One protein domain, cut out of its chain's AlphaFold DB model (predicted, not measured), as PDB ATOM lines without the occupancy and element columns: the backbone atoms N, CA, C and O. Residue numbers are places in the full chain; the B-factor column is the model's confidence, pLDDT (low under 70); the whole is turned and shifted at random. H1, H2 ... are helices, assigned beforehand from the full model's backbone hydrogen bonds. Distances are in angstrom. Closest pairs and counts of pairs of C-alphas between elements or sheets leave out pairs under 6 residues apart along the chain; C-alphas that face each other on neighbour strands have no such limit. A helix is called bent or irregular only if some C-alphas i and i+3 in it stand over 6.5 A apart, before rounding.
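This is residues 4 to 115 of the 116 residues of the protein "HD domain-containing protein" of Candidatus Roizmanbacteria bacterium RIFCSPHIGHO2_01_FULL_39_12b (UniProt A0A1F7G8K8). Two helical hairpins, H2 with H3 and H6 with H7, join where H7 packs on H3, while the long helix H5 lies across the other end of the domain, packing on the short H4 and meeting H6 at a corner. The turn between H2 and H3 sticks out with residues 33 to 38, and H1 sits near the start of H2. The printed part has 112 residues with seven named helices in the order H1 to H7 and no named strand, and its class is all helix. It is only just compact, close to loose, with a radius of gyration of the C-alphas of 15.5 A, and elongated, spanning 51 by 29 by 22 A.

H1, residues 4 to 9, begins at C-alpha 4 (6.025, 12.736, -51.701). H2, residues 14 to 32, is the longest helix by residues and measures 26.8 A, from C-alpha 14 at (-4.416, 11.200, -54.702). H3 is residues 42 to 49 and H4 residues 54 to 59. H4 is irregular, but only just: C-alphas 54 and 57 are 6.6 A apart. H5, residues 71 to 88, measures 25.5 A. H6, residues 92 to 102, measures 15.0 A. H7, residues 107 to 114, ends at C-alpha 114 (1.115, -5.822, -40.667).

H4 and H6 are the hubs, touching three helices each. They touch each other, with the closest C-alphas, Gly 55 and Thr 96, 4.2 A apart, at a shallow tilt of 34.9 degrees, only just short of steep, and run opposite ways. H4 touches residues 81 to 85 of H5; the closest C-alphas, Val 58 and Lys 81, are 5.4 A apart. H4 only just touches H2, at residue 16 alone, with 3 pairs of C-alphas within 8 A, Leu 16 and Met 54 being closest at 7.7 A. H5 and H6 only just touch, only at the corner, with 3 pairs of C-alphas within 8 A; those of Tyr 88 and Val 95 are closest at 5.4 A. H6 and H7 form a hairpin at a shallow tilt of 12 degrees, with C-alphas Leu 100 and Ile 110 closest at 6.8 A. H7 touches H3 at a steep tilt of 47 degrees, C-alphas Ala 48 and Ile 109 being closest at 4.9 A. H2 and H3 form a hairpin at a shallow tilt of 28 degrees, C-alphas Ala 24 and Leu 49 being closest at 4.9 A. H1 is close to H2 but not clearly touching, C-alphas Tyr 7 and Arg 17 being closest at 7.3 A. In H1, H2, H3, H5, H6 and H7 every O i to N i+4 pair is within hydrogen-bond range; H4 has 0 of 2, but 2 of 3 O i to N i+3 pairs.

The two C-alphas farthest apart, Asp 37 and Ser 72, are 51.8 A apart. The printed part has no cut, and the link from H4 to H5 is long, 11 residues. Mean pLDDT of the printed part is 89.7; residues 63 to 68 are under 70.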
ATOM      1  N   LEU A   4       6.496  12.454 -50.343       94.19
ATOM      2  CA  LEU A   4       6.025  12.736 -51.701       94.19
ATOM      3  C   LEU A   4       6.821  11.967 -52.763       94.19
ATOM      4  O   LEU A   4       6.227  11.501 -53.732       94.19
ATOM      5  N   ASP A   5       8.124  11.765 -52.557       95.12
ATOM      6  CA  ASP A   5       8.956  10.971 -53.468       95.12
ATOM      7  C   ASP A   5       8.512   9.506 -53.462       95.12
ATOM      8  O   ASP A   5       8.453   8.876 -54.514       95.12
ATOM      9  N   ILE A   6       8.159   8.967 -52.288       94.44
ATOM     10  CA  ILE A   6       7.621   7.608 -52.147       94.44
ATOM     11  C   ILE A   6       6.293   7.507 -52.902       94.44
ATOM     12  O   ILE A   6       6.148   6.674 -53.794       94.44
ATOM     13  N   TYR A   7       5.342   8.395 -52.616       94.69
ATOM     14  CA  TYR A   7       4.035   8.366 -53.271       94.69
ATOM     15  C   TYR A   7       4.118   8.517 -54.790       94.69
ATOM     16  O   TYR A   7       3.386   7.842 -55.512       94.69
ATOM     17  N   ASN A   8       5.011   9.374 -55.286       92.00
ATOM     18  CA  ASN A   8       5.217   9.558 -56.719       92.00
ATOM     19  C   ASN A   8       5.903   8.343 -57.352       92.00
ATOM     20  O   ASN A   8       5.437   7.861 -58.379       92.00
ATOM     21  N   ARG A   9       6.948   7.794 -56.716       91.06
ATOM     22  CA  ARG A   9       7.664   6.596 -57.192       91.06
ATOM     23  C   ARG A   9       6.740   5.391 -57.356       91.06
ATOM     24  O   ARG A   9       6.955   4.583 -58.257       91.06
ATOM     25  N   PHE A  10       5.747   5.263 -56.483       89.56
ATOM     26  CA  PHE A  10       4.781   4.166 -56.507       89.56
ATOM     27  C   PHE A  10       3.417   4.568 -57.084       89.56
ATOM     28  O   PHE A  10       2.459   3.824 -56.922       89.56
ATOM     29  N   PHE A  11       3.321   5.721 -57.758       87.44
ATOM     30  CA  PHE A  11       2.098   6.181 -58.426       87.44
ATOM     31  C   PHE A  11       0.840   6.114 -57.543       87.44
ATOM     32  O   PHE A  11      -0.263   5.869 -58.028       87.44
ATOM     33  N   ILE A  12       0.997   6.347 -56.237       88.94
ATOM     34  CA  ILE A  12      -0.103   6.256 -55.277       88.94
ATOM     35  C   ILE A  12      -1.175   7.282 -55.676       88.94
ATOM     36  O   ILE A  12      -0.833   8.464 -55.797       88.94
ATOM     37  N   PRO A  13      -2.443   6.885 -55.888       85.94
ATOM     38  CA  PRO A  13      -3.509   7.807 -56.276       85.94
ATOM     39  C   PRO A  13      -3.778   8.868 -55.205       85.94
ATOM     40  O   PRO A  13      -3.631   8.609 -54.011       85.94
ATOM     41  N   GLU A  14      -4.205  10.063 -55.612       87.12
ATOM     42  CA  GLU A  14      -4.416  11.200 -54.702       87.12
ATOM     43  C   GLU A  14      -5.389  10.889 -53.559       87.12
ATOM     44  O   GLU A  14      -5.138  11.242 -52.405       87.12
ATOM     45  N   ASN A  15      -6.476  10.178 -53.851       86.81
ATOM     46  CA  ASN A  15      -7.449   9.798 -52.837       86.81
ATOM     47  C   ASN A  15      -6.853   8.812 -51.814       86.81
ATOM     48  O   ASN A  15      -7.139   8.935 -50.625       86.81
ATOM     49  N   LEU A  16      -5.968   7.902 -52.242       90.44
ATOM     50  CA  LEU A  16      -5.252   6.995 -51.342       90.44
ATOM     51  C   LEU A  16      -4.199   7.739 -50.502       90.44
ATOM     52  O   LEU A  16      -4.091   7.502 -49.302       90.44
ATOM     53  N   ARG A  17      -3.477   8.708 -51.088       94.19
ATOM     54  CA  ARG A  17      -2.581   9.603 -50.322       94.19
ATOM     55  C   ARG A  17      -3.356  10.365 -49.251       94.19
ATOM     56  O   ARG A  17      -2.915  10.452 -48.111       94.19
ATOM     57  N   THR A  18      -4.515  10.905 -49.627       94.75
ATOM     58  CA  THR A  18      -5.394  11.670 -48.736       94.75
ATOM     59  C   THR A  18      -5.924  10.805 -47.598       94.75
ATOM     60  O   THR A  18      -5.945  11.260 -46.457       94.75
ATOM     61  N   HIS A  19      -6.304   9.557 -47.880       94.69
ATOM     62  CA  HIS A  19      -6.666   8.571 -46.858       94.69
ATOM     63  C   HIS A  19      -5.540   8.386 -45.836       94.69
ATOM     64  O   HIS A  19      -5.744   8.669 -44.658       94.69
ATOM     65  N   MET A  20      -4.332   8.029 -46.281       97.06
ATOM     66  CA  MET A  20      -3.196   7.809 -45.375       97.06
ATOM     67  C   MET A  20      -2.826   9.070 -44.576       97.06
ATOM     68  O   MET A  20      -2.542   8.984 -43.385       97.06
ATOM     69  N   LEU A  21      -2.904  10.261 -45.186       97.94
ATOM     70  CA  LEU A  21      -2.702  11.536 -44.482       97.94
ATOM     71  C   LEU A  21      -3.754  11.775 -43.388       97.94
ATOM     72  O   LEU A  21      -3.404  12.197 -42.287       97.94
ATOM     73  N   ARG A  22      -5.033  11.500 -43.669       98.12
ATOM     74  CA  ARG A  22      -6.124  11.644 -42.690       98.12
ATOM     75  C   ARG A  22      -5.981  10.651 -41.542       98.12
ATOM     76  O   ARG A  22      -6.108  11.055 -40.391       98.12
ATOM     77  N   VAL A  23      -5.674   9.389 -41.846       97.44
ATOM     78  CA  VAL A  23      -5.449   8.345 -40.836       97.44
ATOM     79  C   VAL A  23      -4.252   8.700 -39.955       97.44
ATOM     80  O   VAL A  23      -4.366   8.651 -38.736       97.44
ATOM     81  N   ALA A  24      -3.136   9.148 -40.539       97.94
ATOM     82  CA  ALA A  24      -1.973   9.592 -39.775       97.94
ATOM     83  C   ALA A  24      -2.280  10.813 -38.889       97.94
ATOM     84  O   ALA A  24      -1.858  10.859 -37.733       97.94
ATOM     85  N   GLY A  25      -3.051  11.779 -39.402       98.06
ATOM     86  CA  GLY A  25      -3.506  12.936 -38.630       98.06
ATOM     87  C   GLY A  25      -4.382  12.538 -37.441       98.06
ATOM     88  O   GLY A  25      -4.135  12.981 -36.320       98.06
ATOM     89  N   LEU A  26      -5.359  11.656 -37.661       98.12
ATOM     90  CA  LEU A  26      -6.204  11.120 -36.595       98.12
ATOM     91  C   LEU A  26      -5.386  10.313 -35.577       98.12
ATOM     92  O   LEU A  26      -5.553  10.504 -34.376       98.12
ATOM     93  N   GLY A  27      -4.465   9.467 -36.043       96.75
ATOM     94  CA  GLY A  27      -3.573   8.688 -35.186       96.75
ATOM     95  C   GLY A  27      -2.718   9.570 -34.280       96.75
ATOM     96  O   GLY A  27      -2.579   9.272 -33.096       96.75
ATOM     97  N   LYS A  28      -2.221  10.704 -34.794       97.38
ATOM     98  CA  LYS A  28      -1.532  11.703 -33.972       97.38
ATOM     99  C   LYS A  28      -2.457  12.292 -32.905       97.38
ATOM    100  O   LYS A  28      -2.075  12.323 -31.741       97.38
ATOM    101  N   ILE A  29      -3.657  12.738 -33.286       98.00
ATOM    102  CA  ILE A  29      -4.627  13.319 -32.342       98.00
ATOM    103  C   ILE A  29      -4.943  12.322 -31.226       98.00
ATOM    104  O   ILE A  29      -4.942  12.698 -30.059       98.00
ATOM    105  N   ILE A  30      -5.171  11.053 -31.567       96.75
ATOM    106  CA  ILE A  30      -5.405  10.000 -30.576       96.75
ATOM    107  C   ILE A  30      -4.185   9.873 -29.665       96.75
ATOM    108  O   ILE A  30      -4.334   9.988 -28.454       96.75
ATOM    109  N   ALA A  31      -2.983   9.711 -30.228       95.62
ATOM    110  CA  ALA A  31      -1.756   9.528 -29.455       95.62
ATOM    111  C   ALA A  31      -1.422  10.714 -28.533       95.62
ATOM    112  O   ALA A  31      -0.862  10.506 -27.460       95.62
ATOM    113  N   ASP A  32      -1.774  11.942 -28.921       95.19
ATOM    114  CA  ASP A  32      -1.619  13.142 -28.087       95.19
ATOM    115  C   ASP A  32      -2.575  13.159 -26.880       95.19
ATOM    116  O   ASP A  32      -2.318  13.860 -25.903       95.19
ATOM    117  N   ASN A  33      -3.682  12.412 -26.946       95.94
ATOM    118  CA  ASN A  33      -4.755  12.408 -25.949       95.94
ATOM    119  C   ASN A  33      -4.855  11.088 -25.166       95.94
ATOM    120  O   ASN A  33      -5.802  10.898 -24.402       95.94
ATOM    121  N   LEU A  34      -3.900  10.171 -25.336       95.06
ATOM    122  CA  LEU A  34      -3.833   8.958 -24.525       95.06
ATOM    123  C   LEU A  34      -3.380   9.266 -23.093       95.06
ATOM    124  O   LEU A  34      -2.657  10.230 -22.827       95.06
ATOM    125  N   SER A  35      -3.794   8.406 -22.163       90.88
ATOM    126  CA  SER A  35      -3.353   8.461 -20.771       90.88
ATOM    127  C   SER A  35      -1.825   8.334 -20.669       90.88
ATOM    128  O   SER A  35      -1.192   7.624 -21.451       90.88
ATOM    129  N   LYS A  36      -1.215   9.025 -19.696       87.06
ATOM    130  CA  LYS A  36       0.256   9.143 -19.552       87.06
ATOM    131  C   LYS A  36       0.982   7.812 -19.310       87.06
ATOM    132  O   LYS A  36       2.198   7.735 -19.471       87.06
ATOM    133  N   ASP A  37       0.256   6.798 -18.872       94.12
ATOM    134  CA  ASP A  37       0.703   5.421 -18.674       94.12
ATOM    135  C   ASP A  37       0.868   4.648 -19.993       94.12
ATOM    136  O   ASP A  37       1.649   3.698 -20.045       94.12
ATOM    137  N   ILE A  38       0.230   5.093 -21.081       93.69
ATOM    138  CA  ILE A  38       0.383   4.497 -22.408       93.69
ATOM    139  C   ILE A  38       1.544   5.180 -23.136       93.69
ATOM    140  O   ILE A  38       1.454   6.326 -23.576       93.69
ATOM    141  N   LYS A  39       2.658   4.460 -23.289       90.38
ATOM    142  CA  LYS A  39       3.834   4.948 -24.019       90.38
ATOM    143  C   LYS A  39       3.766   4.522 -25.481       90.38
ATOM    144  O   LYS A  39       3.847   3.334 -25.777       90.38
ATOM    145  N   ILE A  40       3.675   5.493 -26.387       91.69
ATOM    146  CA  ILE A  40       3.717   5.270 -27.837       91.69
ATOM    147  C   ILE A  40       4.829   6.118 -28.445       91.69
ATOM    148  O   ILE A  40       4.928   7.316 -28.172       91.69
ATOM    149  N   ASP A  41       5.637   5.516 -29.318       95.19
ATOM    150  CA  ASP A  41       6.504   6.279 -30.211       95.19
ATOM    151  C   ASP A  41       5.656   6.893 -31.336       95.19
ATOM    152  O   ASP A  41       5.333   6.248 -32.340       95.19
ATOM    153  N   GLN A  42       5.276   8.160 -31.157       94.81
ATOM    154  CA  GLN A  42       4.454   8.880 -32.129       94.81
ATOM    155  C   GLN A  42       5.127   9.002 -33.504       94.81
ATOM    156  O   GLN A  42       4.432   9.018 -34.521       94.81
ATOM    157  N   ASN A  43       6.462   9.073 -33.571       95.69
ATOM    158  CA  ASN A  43       7.164   9.192 -34.848       95.69
ATOM    159  C   ASN A  43       7.050   7.900 -35.657       95.69
ATOM    160  O   ASN A  43       6.847   7.961 -36.872       95.69
ATOM    161  N   ILE A  44       7.182   6.745 -35.001       96.12
ATOM    162  CA  ILE A  44       6.990   5.443 -35.646       96.12
ATOM    163  C   ILE A  44       5.525   5.281 -36.063       96.12
ATOM    164  O   ILE A  44       5.271   4.954 -37.223       96.12
ATOM    165  N   LEU A  45       4.577   5.593 -35.170       96.00
ATOM    166  CA  LEU A  45       3.141   5.521 -35.457       96.00
ATOM    167  C   LEU A  45       2.773   6.342 -36.698       96.00
ATOM    168  O   LEU A  45       2.224   5.806 -37.656       96.00
ATOM    169  N   ILE A  46       3.108   7.637 -36.711       97.38
ATOM    170  CA  ILE A  46       2.768   8.530 -37.823       97.38
ATOM    171  C   ILE A  46       3.388   8.021 -39.126       97.38
ATOM    172  O   ILE A  46       2.707   7.975 -40.148       97.38
ATOM    173  N   LYS A  47       4.663   7.611 -39.109       96.69
ATOM    174  CA  LYS A  47       5.330   7.089 -40.310       96.69
ATOM    175  C   LYS A  47       4.655   5.828 -40.833       96.69
ATOM    176  O   LYS A  47       4.456   5.757 -42.038       96.69
ATOM    177  N   ALA A  48       4.280   4.892 -39.960       96.38
ATOM    178  CA  ALA A  48       3.565   3.681 -40.353       96.38
ATOM    179  C   ALA A  48       2.206   4.008 -40.979       96.38
ATOM    180  O   ALA A  48       1.922   3.581 -42.094       96.38
ATOM    181  N   LEU A  49       1.409   4.872 -40.345       97.06
ATOM    182  CA  LEU A  49       0.096   5.263 -40.869       97.06
ATOM    183  C   LEU A  49       0.176   5.996 -42.219       97.06
ATOM    184  O   LEU A  49      -0.735   5.878 -43.036       97.06
ATOM    185  N   LEU A  50       1.271   6.700 -42.505       97.38
ATOM    186  CA  LEU A  50       1.492   7.338 -43.807       97.38
ATOM    187  C   LEU A  50       1.795   6.343 -44.941       97.38
ATOM    188  O   LEU A  50       1.774   6.738 -46.101       97.38
ATOM    189  N   VAL A  51       2.097   5.078 -44.642       96.25
ATOM    190  CA  VAL A  51       2.469   4.078 -45.660       96.25
ATOM    191  C   VAL A  51       1.695   2.760 -45.556       96.25
ATOM    192  O   VAL A  51       1.857   1.903 -46.422       96.25
ATOM    193  N   HIS A  52       0.834   2.606 -44.545       95.38
ATOM    194  CA  HIS A  52       0.207   1.325 -44.205       95.38
ATOM    195  C   HIS A  52      -0.639   0.711 -45.331       95.38
ATOM    196  O   HIS A  52      -0.734  -0.503 -45.462       95.38
ATOM    197  N   ASP A  53      -1.227   1.550 -46.179       95.06
ATOM    198  CA  ASP A  53      -2.218   1.141 -47.176       95.06
ATOM    199  C   ASP A  53      -1.715   1.301 -48.622       95.06
ATOM    200  O   ASP A  53      -2.499   1.317 -49.574       95.06
ATOM    201  N   MET A  54      -0.396   1.416 -48.827       93.50
ATOM    202  CA  MET A  54       0.187   1.660 -50.155       93.50
ATOM    203  C   MET A  54      -0.195   0.606 -51.206       93.50
ATOM    204  O   MET A  54      -0.338   0.938 -52.383       93.50
ATOM    205  N   GLY A  55      -0.389  -0.649 -50.804       93.44
ATOM    206  CA  GLY A  55      -0.784  -1.729 -51.698       93.44
ATOM    207  C   GLY A  55      -2.240  -1.685 -52.149       93.44
ATOM    208  O   GLY A  55      -2.575  -2.346 -53.129       93.44
ATOM    209  N   ASN A  56      -3.105  -0.858 -51.545       93.00
ATOM    210  CA  ASN A  56      -4.515  -0.764 -51.950       93.00
ATOM    211  C   ASN A  56      -4.708  -0.244 -53.380       93.00
ATOM    212  O   ASN A  56      -5.800  -0.387 -53.923       93.00
ATOM    213  N   ILE A  57      -3.654   0.264 -54.031       89.25
ATOM    214  CA  ILE A  57      -3.646   0.568 -55.466       89.25
ATOM    215  C   ILE A  57      -4.151  -0.604 -56.328       89.25
ATOM    216  O   ILE A  57      -4.872  -0.369 -57.294       89.25
ATOM    217  N   VAL A  58      -3.864  -1.859 -55.948       90.88
ATOM    218  CA  VAL A  58      -4.284  -3.056 -56.709       90.88
ATOM    219  C   VAL A  58      -5.771  -3.387 -56.563       90.88
ATOM    220  O   VAL A  58      -6.319  -4.125 -57.378       90.88
ATOM    221  N   LYS A  59      -6.437  -2.818 -55.550       87.56
ATOM    222  CA  LYS A  59      -7.869  -3.012 -55.264       87.56
ATOM    223  C   LYS A  59      -8.761  -1.954 -55.910       87.56
ATOM    224  O   LYS A  59      -9.980  -2.047 -55.798       87.56
ATOM    225  N   PHE A  60      -8.189  -0.934 -56.550       81.94
ATOM    226  CA  PHE A  60      -8.991   0.138 -57.128       81.94
ATOM    227  C   PHE A  60      -9.885  -0.366 -58.262       81.94
ATOM    228  O   PHE A  60      -9.413  -0.871 -59.287       81.94
ATOM    229  N   ASP A  61     -11.185  -0.144 -58.088       77.19
ATOM    230  CA  ASP A  61     -12.180  -0.320 -59.131       77.19
ATOM    231  C   ASP A  61     -12.487   1.024 -59.803       77.19
ATOM    232  O   ASP A  61     -13.215   1.871 -59.288       77.19
ATOM    233  N   PHE A  62     -11.922   1.208 -60.994       73.12
ATOM    234  CA  PHE A  62     -12.146   2.391 -61.823       73.12
ATOM    235  C   PHE A  62     -13.385   2.275 -62.728       73.12
ATOM    236  O   PHE A  62     -13.502   3.022 -63.702       73.12
ATOM    237  N   SER A  63     -14.266   1.297 -62.502       69.75
ATOM    238  CA  SER A  63     -15.590   1.228 -63.134       69.75
ATOM    239  C   SER A  63     -16.639   2.041 -62.362       69.75
ATOM    240  O   SER A  63     -17.654   2.457 -62.927       69.75
ATOM    241  N   VAL A  64     -16.367   2.336 -61.088       64.94
ATOM    242  CA  VAL A  64     -17.270   3.076 -60.210       64.94
ATOM    243  C   VAL A  64     -17.215   4.571 -60.544       64.94
ATOM    244  O   VAL A  64     -16.200   5.237 -60.356       64.94
ATOM    245  N   LYS A  65     -18.336   5.133 -61.013       60.59
ATOM    246  CA  LYS A  65     -18.477   6.561 -61.380       60.59
ATOM    247  C   LYS A  65     -18.494   7.529 -60.182       60.59
ATOM    248  O   LYS A  65     -18.863   8.688 -60.338       60.59
ATOM    249  N   THR A  66     -18.154   7.070 -58.979       59.94
ATOM    250  CA  THR A  66     -18.278   7.849 -57.734       59.94
ATOM    251  C   THR A  66     -17.217   8.931 -57.582       59.94
ATOM    252  O   THR A  66     -17.366   9.799 -56.725       59.94
ATOM    253  N   ILE A  67     -16.164   8.913 -58.404       59.69
ATOM    254  CA  ILE A  67     -15.099   9.914 -58.364       59.69
ATOM    255  C   ILE A  67     -15.097  10.676 -59.698       59.69
ATOM    256  O   ILE A  67     -15.004  10.034 -60.748       59.69
ATOM    257  N   PRO A  68     -15.189  12.022 -59.696       65.50
ATOM    258  CA  PRO A  68     -15.134  12.838 -60.907       65.50
ATOM    259  C   PRO A  68     -13.697  12.880 -61.453       65.50
ATOM    260  O   PRO A  68     -12.983  13.869 -61.320       65.50
ATOM    261  N   ILE A  69     -13.255  11.768 -62.035       72.00
ATOM    262  CA  ILE A  69     -11.945  11.602 -62.667       72.00
ATOM    263  C   ILE A  69     -12.149  11.627 -64.184       72.00
ATOM    264  O   ILE A  69     -13.078  11.005 -64.701       72.00
ATOM    265  N   SER A  70     -11.284  12.333 -64.913       80.75
ATOM    266  CA  SER A  70     -11.343  12.332 -66.377       80.75
ATOM    267  C   SER A  70     -11.108  10.919 -66.945       80.75
ATOM    268  O   SER A  70     -10.350  10.134 -66.366       80.75
ATOM    269  N   PRO A  71     -11.679  10.581 -68.117       80.62
ATOM    270  CA  PRO A  71     -11.436   9.288 -68.762       80.62
ATOM    271  C   PRO A  71      -9.949   8.990 -69.007       80.62
ATOM    272  O   PRO A  71      -9.513   7.857 -68.822       80.62
ATOM    273  N   SER A  72      -9.157  10.010 -69.363       81.81
ATOM    274  CA  SER A  72      -7.706   9.872 -69.549       81.81
ATOM    275  C   SER A  72      -7.000   9.465 -68.259       81.81
ATOM    276  O   SER A  72      -6.175   8.556 -68.260       81.81
ATOM    277  N   LYS A  73      -7.375  10.077 -67.131       79.81
ATOM    278  CA  LYS A  73      -6.767   9.771 -65.840       79.81
ATOM    279  C   LYS A  73      -7.175   8.391 -65.324       79.81
ATOM    280  O   LYS A  73      -6.372   7.718 -64.686       79.81
ATOM    281  N   ILE A  74      -8.388   7.938 -65.643       80.75
ATOM    282  CA  ILE A  74      -8.821   6.558 -65.388       80.75
ATOM    283  C   ILE A  74      -7.952   5.556 -66.157       80.75
ATOM    284  O   ILE A  74      -7.553   4.548 -65.577       80.75
ATOM    285  N   ALA A  75      -7.649   5.820 -67.431       83.31
ATOM    286  CA  ALA A  75      -6.781   4.951 -68.225       83.31
ATOM    287  C   ALA A  75      -5.369   4.861 -67.620       83.31
ATOM    288  O   ALA A  75      -4.906   3.760 -67.343       83.31
ATOM    289  N   GLU A  76      -4.753   6.000 -67.277       83.50
ATOM    290  CA  GLU A  76      -3.441   6.023 -66.605       83.50
ATOM    291  C   GLU A  76      -3.430   5.199 -65.309       83.50
ATOM    292  O   GLU A  76      -2.498   4.446 -65.041       83.50
ATOM    293  N   LEU A  77      -4.466   5.340 -64.477       81.31
ATOM    294  CA  LEU A  77      -4.539   4.633 -63.200       81.31
ATOM    295  C   LEU A  77      -4.788   3.127 -63.374       81.31
ATOM    296  O   LEU A  77      -4.308   2.340 -62.557       81.31
ATOM    297  N   ARG A  78      -5.492   2.715 -64.438       85.88
ATOM    298  CA  ARG A  78      -5.622   1.298 -64.816       85.88
ATOM    299  C   ARG A  78      -4.278   0.718 -65.234       85.88
ATOM    300  O   ARG A  78      -3.897  -0.311 -64.689       85.88
ATOM    301  N   ASP A  79      -3.529   1.421 -66.079       87.56
ATOM    302  CA  ASP A  79      -2.196   0.983 -66.498       87.56
ATOM    303  C   ASP A  79      -1.255   0.857 -65.294       87.56
ATOM    304  O   ASP A  79      -0.513  -0.118 -65.164       87.56
ATOM    305  N   VAL A  80      -1.301   1.814 -64.361       84.75
ATOM    306  CA  VAL A  80      -0.547   1.729 -63.105       84.75
ATOM    307  C   VAL A  80      -0.970   0.499 -62.300       84.75
ATOM    308  O   VAL A  80      -0.103  -0.253 -61.857       84.75
ATOM    309  N   LYS A  81      -2.275   0.266 -62.118       87.75
ATOM    310  CA  LYS A  81      -2.783  -0.900 -61.382       87.75
ATOM    311  C   LYS A  81      -2.279  -2.204 -61.996       87.75
ATOM    312  O   LYS A  81      -1.746  -3.039 -61.270       87.75
ATOM    313  N   ASP A  82      -2.405  -2.361 -63.306       90.06
ATOM    314  CA  ASP A  82      -2.040  -3.593 -64.004       90.06
ATOM    315  C   ASP A  82      -0.526  -3.843 -63.921       90.06
ATOM    316  O   ASP A  82      -0.095  -4.953 -63.596       90.06
ATOM    317  N   ASN A  83       0.288  -2.789 -64.064       87.62
ATOM    318  CA  ASN A  83       1.732  -2.850 -63.819       87.62
ATOM    319  C   ASN A  83       2.066  -3.267 -62.375       87.62
ATOM    320  O   ASN A  83       3.002  -4.036 -62.144       87.62
ATOM    321  N   PHE A  84       1.322  -2.770 -61.383       87.50
ATOM    322  CA  PHE A  84       1.513  -3.149 -59.982       87.50
ATOM    323  C   PHE A  84       1.125  -4.600 -59.718       87.50
ATOM    324  O   PHE A  84       1.889  -5.312 -59.067       87.50
ATOM    325  N   VAL A  85      -0.010  -5.049 -60.254       90.19
ATOM    326  CA  VAL A  85      -0.472  -6.435 -60.129       90.19
ATOM    327  C   VAL A  85       0.539  -7.391 -60.754       90.19
ATOM    328  O   VAL A  85       0.918  -8.372 -60.118       90.19
ATOM    329  N   GLN A  86       1.055  -7.069 -61.943       91.81
ATOM    330  CA  GLN A  86       2.085  -7.873 -62.604       91.81
ATOM    331  C   GLN A  86       3.385  -7.937 -61.788       91.81
ATOM    332  O   GLN A  86       4.033  -8.980 -61.720       91.81
ATOM    333  N   LYS A  87       3.785  -6.822 -61.166       88.19
ATOM    334  CA  LYS A  87       5.076  -6.705 -60.474       88.19
ATOM    335  C   LYS A  87       5.067  -7.224 -59.038       88.19
ATOM    336  O   LYS A  87       6.080  -7.740 -58.568       88.19
ATOM    337  N   TYR A  88       3.964  -7.038 -58.323       88.38
ATOM    338  CA  TYR A  88       3.887  -7.260 -56.879       88.38
ATOM    339  C   TYR A  88       2.797  -8.261 -56.474       88.38
ATOM    340  O   TYR A  88       2.903  -8.833 -55.387       88.38
ATOM    341  N   GLY A  89       1.833  -8.551 -57.350       91.44
ATOM    342  CA  GLY A  89       0.691  -9.429 -57.091       91.44
ATOM    343  C   GLY A  89      -0.615  -8.659 -56.874       91.44
ATOM    344  O   GLY A  89      -0.631  -7.432 -56.831       91.44
ATOM    345  N   ALA A  90      -1.723  -9.390 -56.746       92.31
ATOM    346  CA  ALA A  90      -3.064  -8.817 -56.581       92.31
ATOM    347  C   ALA A  90      -3.502  -8.653 -55.112       92.31
ATOM    348  O   ALA A  90      -4.557  -8.085 -54.841       92.31
ATOM    349  N   ASP A  91      -2.708  -9.149 -54.163       93.69
ATOM    350  CA  ASP A  91      -2.988  -9.014 -52.737       93.69
ATOM    351  C   ASP A  91      -2.411  -7.694 -52.213       93.69
ATOM    352  O   ASP A  91      -1.197  -7.502 -52.185       93.69
ATOM    353  N   ALA A  92      -3.280  -6.771 -51.799       92.56
ATOM    354  CA  ALA A  92      -2.844  -5.453 -51.341       92.56
ATOM    355  C   ALA A  92      -1.937  -5.503 -50.106       92.56
ATOM    356  O   ALA A  92      -1.060  -4.655 -49.987       92.56
ATOM    357  N   HIS A  93      -2.122  -6.465 -49.204       92.25
ATOM    358  CA  HIS A  93      -1.288  -6.583 -48.014       92.25
ATOM    359  C   HIS A  93       0.131  -7.013 -48.402       92.25
ATOM    360  O   HIS A  93       1.102  -6.336 -48.067       92.25
ATOM    361  N   VAL A  94       0.242  -8.049 -49.241       92.56
ATOM    362  CA  VAL A  94       1.526  -8.496 -49.809       92.56
ATOM    363  C   VAL A  94       2.199  -7.378 -50.611       92.56
ATOM    364  O   VAL A  94       3.419  -7.209 -50.571       92.56
ATOM    365  N   VAL A  95       1.421  -6.595 -51.363       93.81
ATOM    366  CA  VAL A  95       1.943  -5.462 -52.137       93.81
ATOM    367  C   VAL A  95       2.460  -4.364 -51.208       93.81
ATOM    368  O   VAL A  95       3.559  -3.865 -51.446       93.81
ATOM    369  N   THR A  96       1.722  -4.006 -50.150       94.81
ATOM    370  CA  THR A  96       2.186  -3.062 -49.123       94.81
ATOM    371  C   THR A  96       3.522  -3.529 -48.556       94.81
ATOM    372  O   THR A  96       4.497  -2.786 -48.627       94.81
ATOM    373  N   GLU A  97       3.612  -4.769 -48.078       93.56
ATOM    374  CA  GLU A  97       4.834  -5.310 -47.478       93.56
ATOM    375  C   GLU A  97       6.029  -5.248 -48.447       93.56
ATOM    376  O   GLU A  97       7.114  -4.776 -48.098       93.56
ATOM    377  N   LYS A  98       5.830  -5.638 -49.714       93.25
ATOM    378  CA  LYS A  98       6.865  -5.544 -50.759       93.25
ATOM    379  C   LYS A  98       7.322  -4.108 -51.008       93.25
ATOM    380  O   LYS A  98       8.506  -3.880 -51.267       93.25
ATOM    381  N   ILE A  99       6.405  -3.144 -50.967       93.31
ATOM    382  CA  ILE A  99       6.736  -1.726 -51.112       93.31
ATOM    383  C   ILE A  99       7.542  -1.246 -49.906       93.31
ATOM    384  O   ILE A  99       8.580  -0.620 -50.116       93.31
ATOM    385  N   LEU A 100       7.105  -1.564 -48.683       94.75
ATOM    386  CA  LEU A 100       7.785  -1.181 -47.442       94.75
ATOM    387  C   LEU A 100       9.224  -1.699 -47.411       94.75
ATOM    388  O   LEU A 100      10.155  -0.914 -47.239       94.75
ATOM    389  N   ASN A 101       9.420  -2.982 -47.720       93.38
ATOM    390  CA  ASN A 101      10.750  -3.576 -47.847       93.38
ATOM    391  C   ASN A 101      11.611  -2.857 -48.903       93.38
ATOM    392  O   ASN A 101      12.813  -2.682 -48.735       93.38
ATOM    393  N   LYS A 102      11.007  -2.381 -49.998       93.75
ATOM    394  CA  LYS A 102      11.722  -1.691 -51.083       93.75
ATOM    395  C   LYS A 102      12.111  -0.242 -50.766       93.75
ATOM    396  O   LYS A 102      12.981   0.309 -51.449       93.75
ATOM    397  N   ILE A 103      11.444   0.396 -49.808       94.12
ATOM    398  CA  ILE A 103      11.783   1.750 -49.341       94.12
ATOM    399  C   ILE A 103      12.633   1.752 -48.068       94.12
ATOM    400  O   ILE A 103      12.947   2.840 -47.588       94.12
ATOM    401  N   ASP A 104      13.023   0.569 -47.579       93.25
ATOM    402  CA  ASP A 104      13.946   0.380 -46.455       93.25
ATOM    403  C   ASP A 104      13.477   1.099 -45.175       93.25
ATOM    404  O   ASP A 104      14.199   1.877 -44.547       93.25
ATOM    405  N   VAL A 105      12.199   0.908 -44.823       93.31
ATOM    406  CA  VAL A 105      11.659   1.360 -43.529       93.31
ATOM    407  C   VAL A 105      12.059   0.396 -42.411       93.31
ATOM    408  O   VAL A 105      12.341  -0.772 -42.653       93.31
ATOM    409  N   SER A 106      12.056   0.874 -41.164       93.94
ATOM    410  CA  SER A 106      12.381   0.032 -40.011       93.94
ATOM    411  C   SER A 106      11.356  -1.088 -39.798       93.94
ATOM    412  O   SER A 106      10.165  -0.913 -40.066       93.94
ATOM    413  N   ASN A 107      11.799  -2.202 -39.207       93.19
ATOM    414  CA  ASN A 107      10.928  -3.338 -38.877       93.19
ATOM    415  C   ASN A 107       9.717  -2.932 -38.028       93.19
ATOM    416  O   ASN A 107       8.622  -3.405 -38.289       93.19
ATOM    417  N   SER A 108       9.864  -1.981 -37.101       94.00
ATOM    418  CA  SER A 108       8.738  -1.487 -36.295       94.00
ATOM    419  C   SER A 108       7.618  -0.866 -37.141       94.00
ATOM    420  O   SER A 108       6.447  -0.983 -36.796       94.00
ATOM    421  N   ILE A 109       7.953  -0.210 -38.260       95.00
ATOM    422  CA  ILE A 109       6.951   0.333 -39.192       95.00
ATOM    423  C   ILE A 109       6.234  -0.806 -39.928       95.00
ATOM    424  O   ILE A 109       5.017  -0.743 -40.119       95.00
ATOM    425  N   ILE A 110       6.980  -1.837 -40.329       93.19
ATOM    426  CA  ILE A 110       6.441  -3.022 -41.007       93.19
ATOM    427  C   ILE A 110       5.505  -3.785 -40.064       93.19
ATOM    428  O   ILE A 110       4.382  -4.092 -40.444       93.19
ATOM    429  N   GLU A 111       5.921  -4.015 -38.820       91.75
ATOM    430  CA  GLU A 111       5.131  -4.708 -37.794       91.75
ATOM    431  C   GLU A 111       3.802  -4.001 -37.519       91.75
ATOM    432  O   GLU A 111       2.752  -4.637 -37.563       91.75
ATOM    433  N   ILE A 112       3.817  -2.679 -37.307       90.75
ATOM    434  CA  ILE A 112       2.587  -1.898 -37.085       90.75
ATOM    435  C   ILE A 112       1.662  -1.964 -38.300       90.75
ATOM    436  O   ILE A 112       0.451  -2.080 -38.142       90.75
ATOM    437  N   THR A 113       2.222  -1.904 -39.509       89.12
ATOM    438  CA  THR A 113       1.434  -2.002 -40.744       89.12
ATOM    439  C   THR A 113       0.822  -3.393 -40.922       89.12
ATOM    440  O   THR A 113      -0.279  -3.512 -41.453       89.12
ATOM    441  N   ASN A 114       1.525  -4.435 -40.474       83.25
ATOM    442  CA  ASN A 114       1.115  -5.822 -40.667       83.25
ATOM    443  C   ASN A 114       0.300  -6.412 -39.508       83.25
ATOM    444  O   ASN A 114      -0.110  -7.571 -39.576       83.25
ATOM    445  N   SER A 115       0.060  -5.631 -38.457       71.19
ATOM    446  CA  SER A 115      -0.742  -6.037 -37.306       71.19
ATOM    447  C   SER A 115      -2.229  -6.028 -37.691       71.19
ATOM    448  O   SER A 115      -2.899  -5.009 -37.540       71.19
TER     449      SER A 115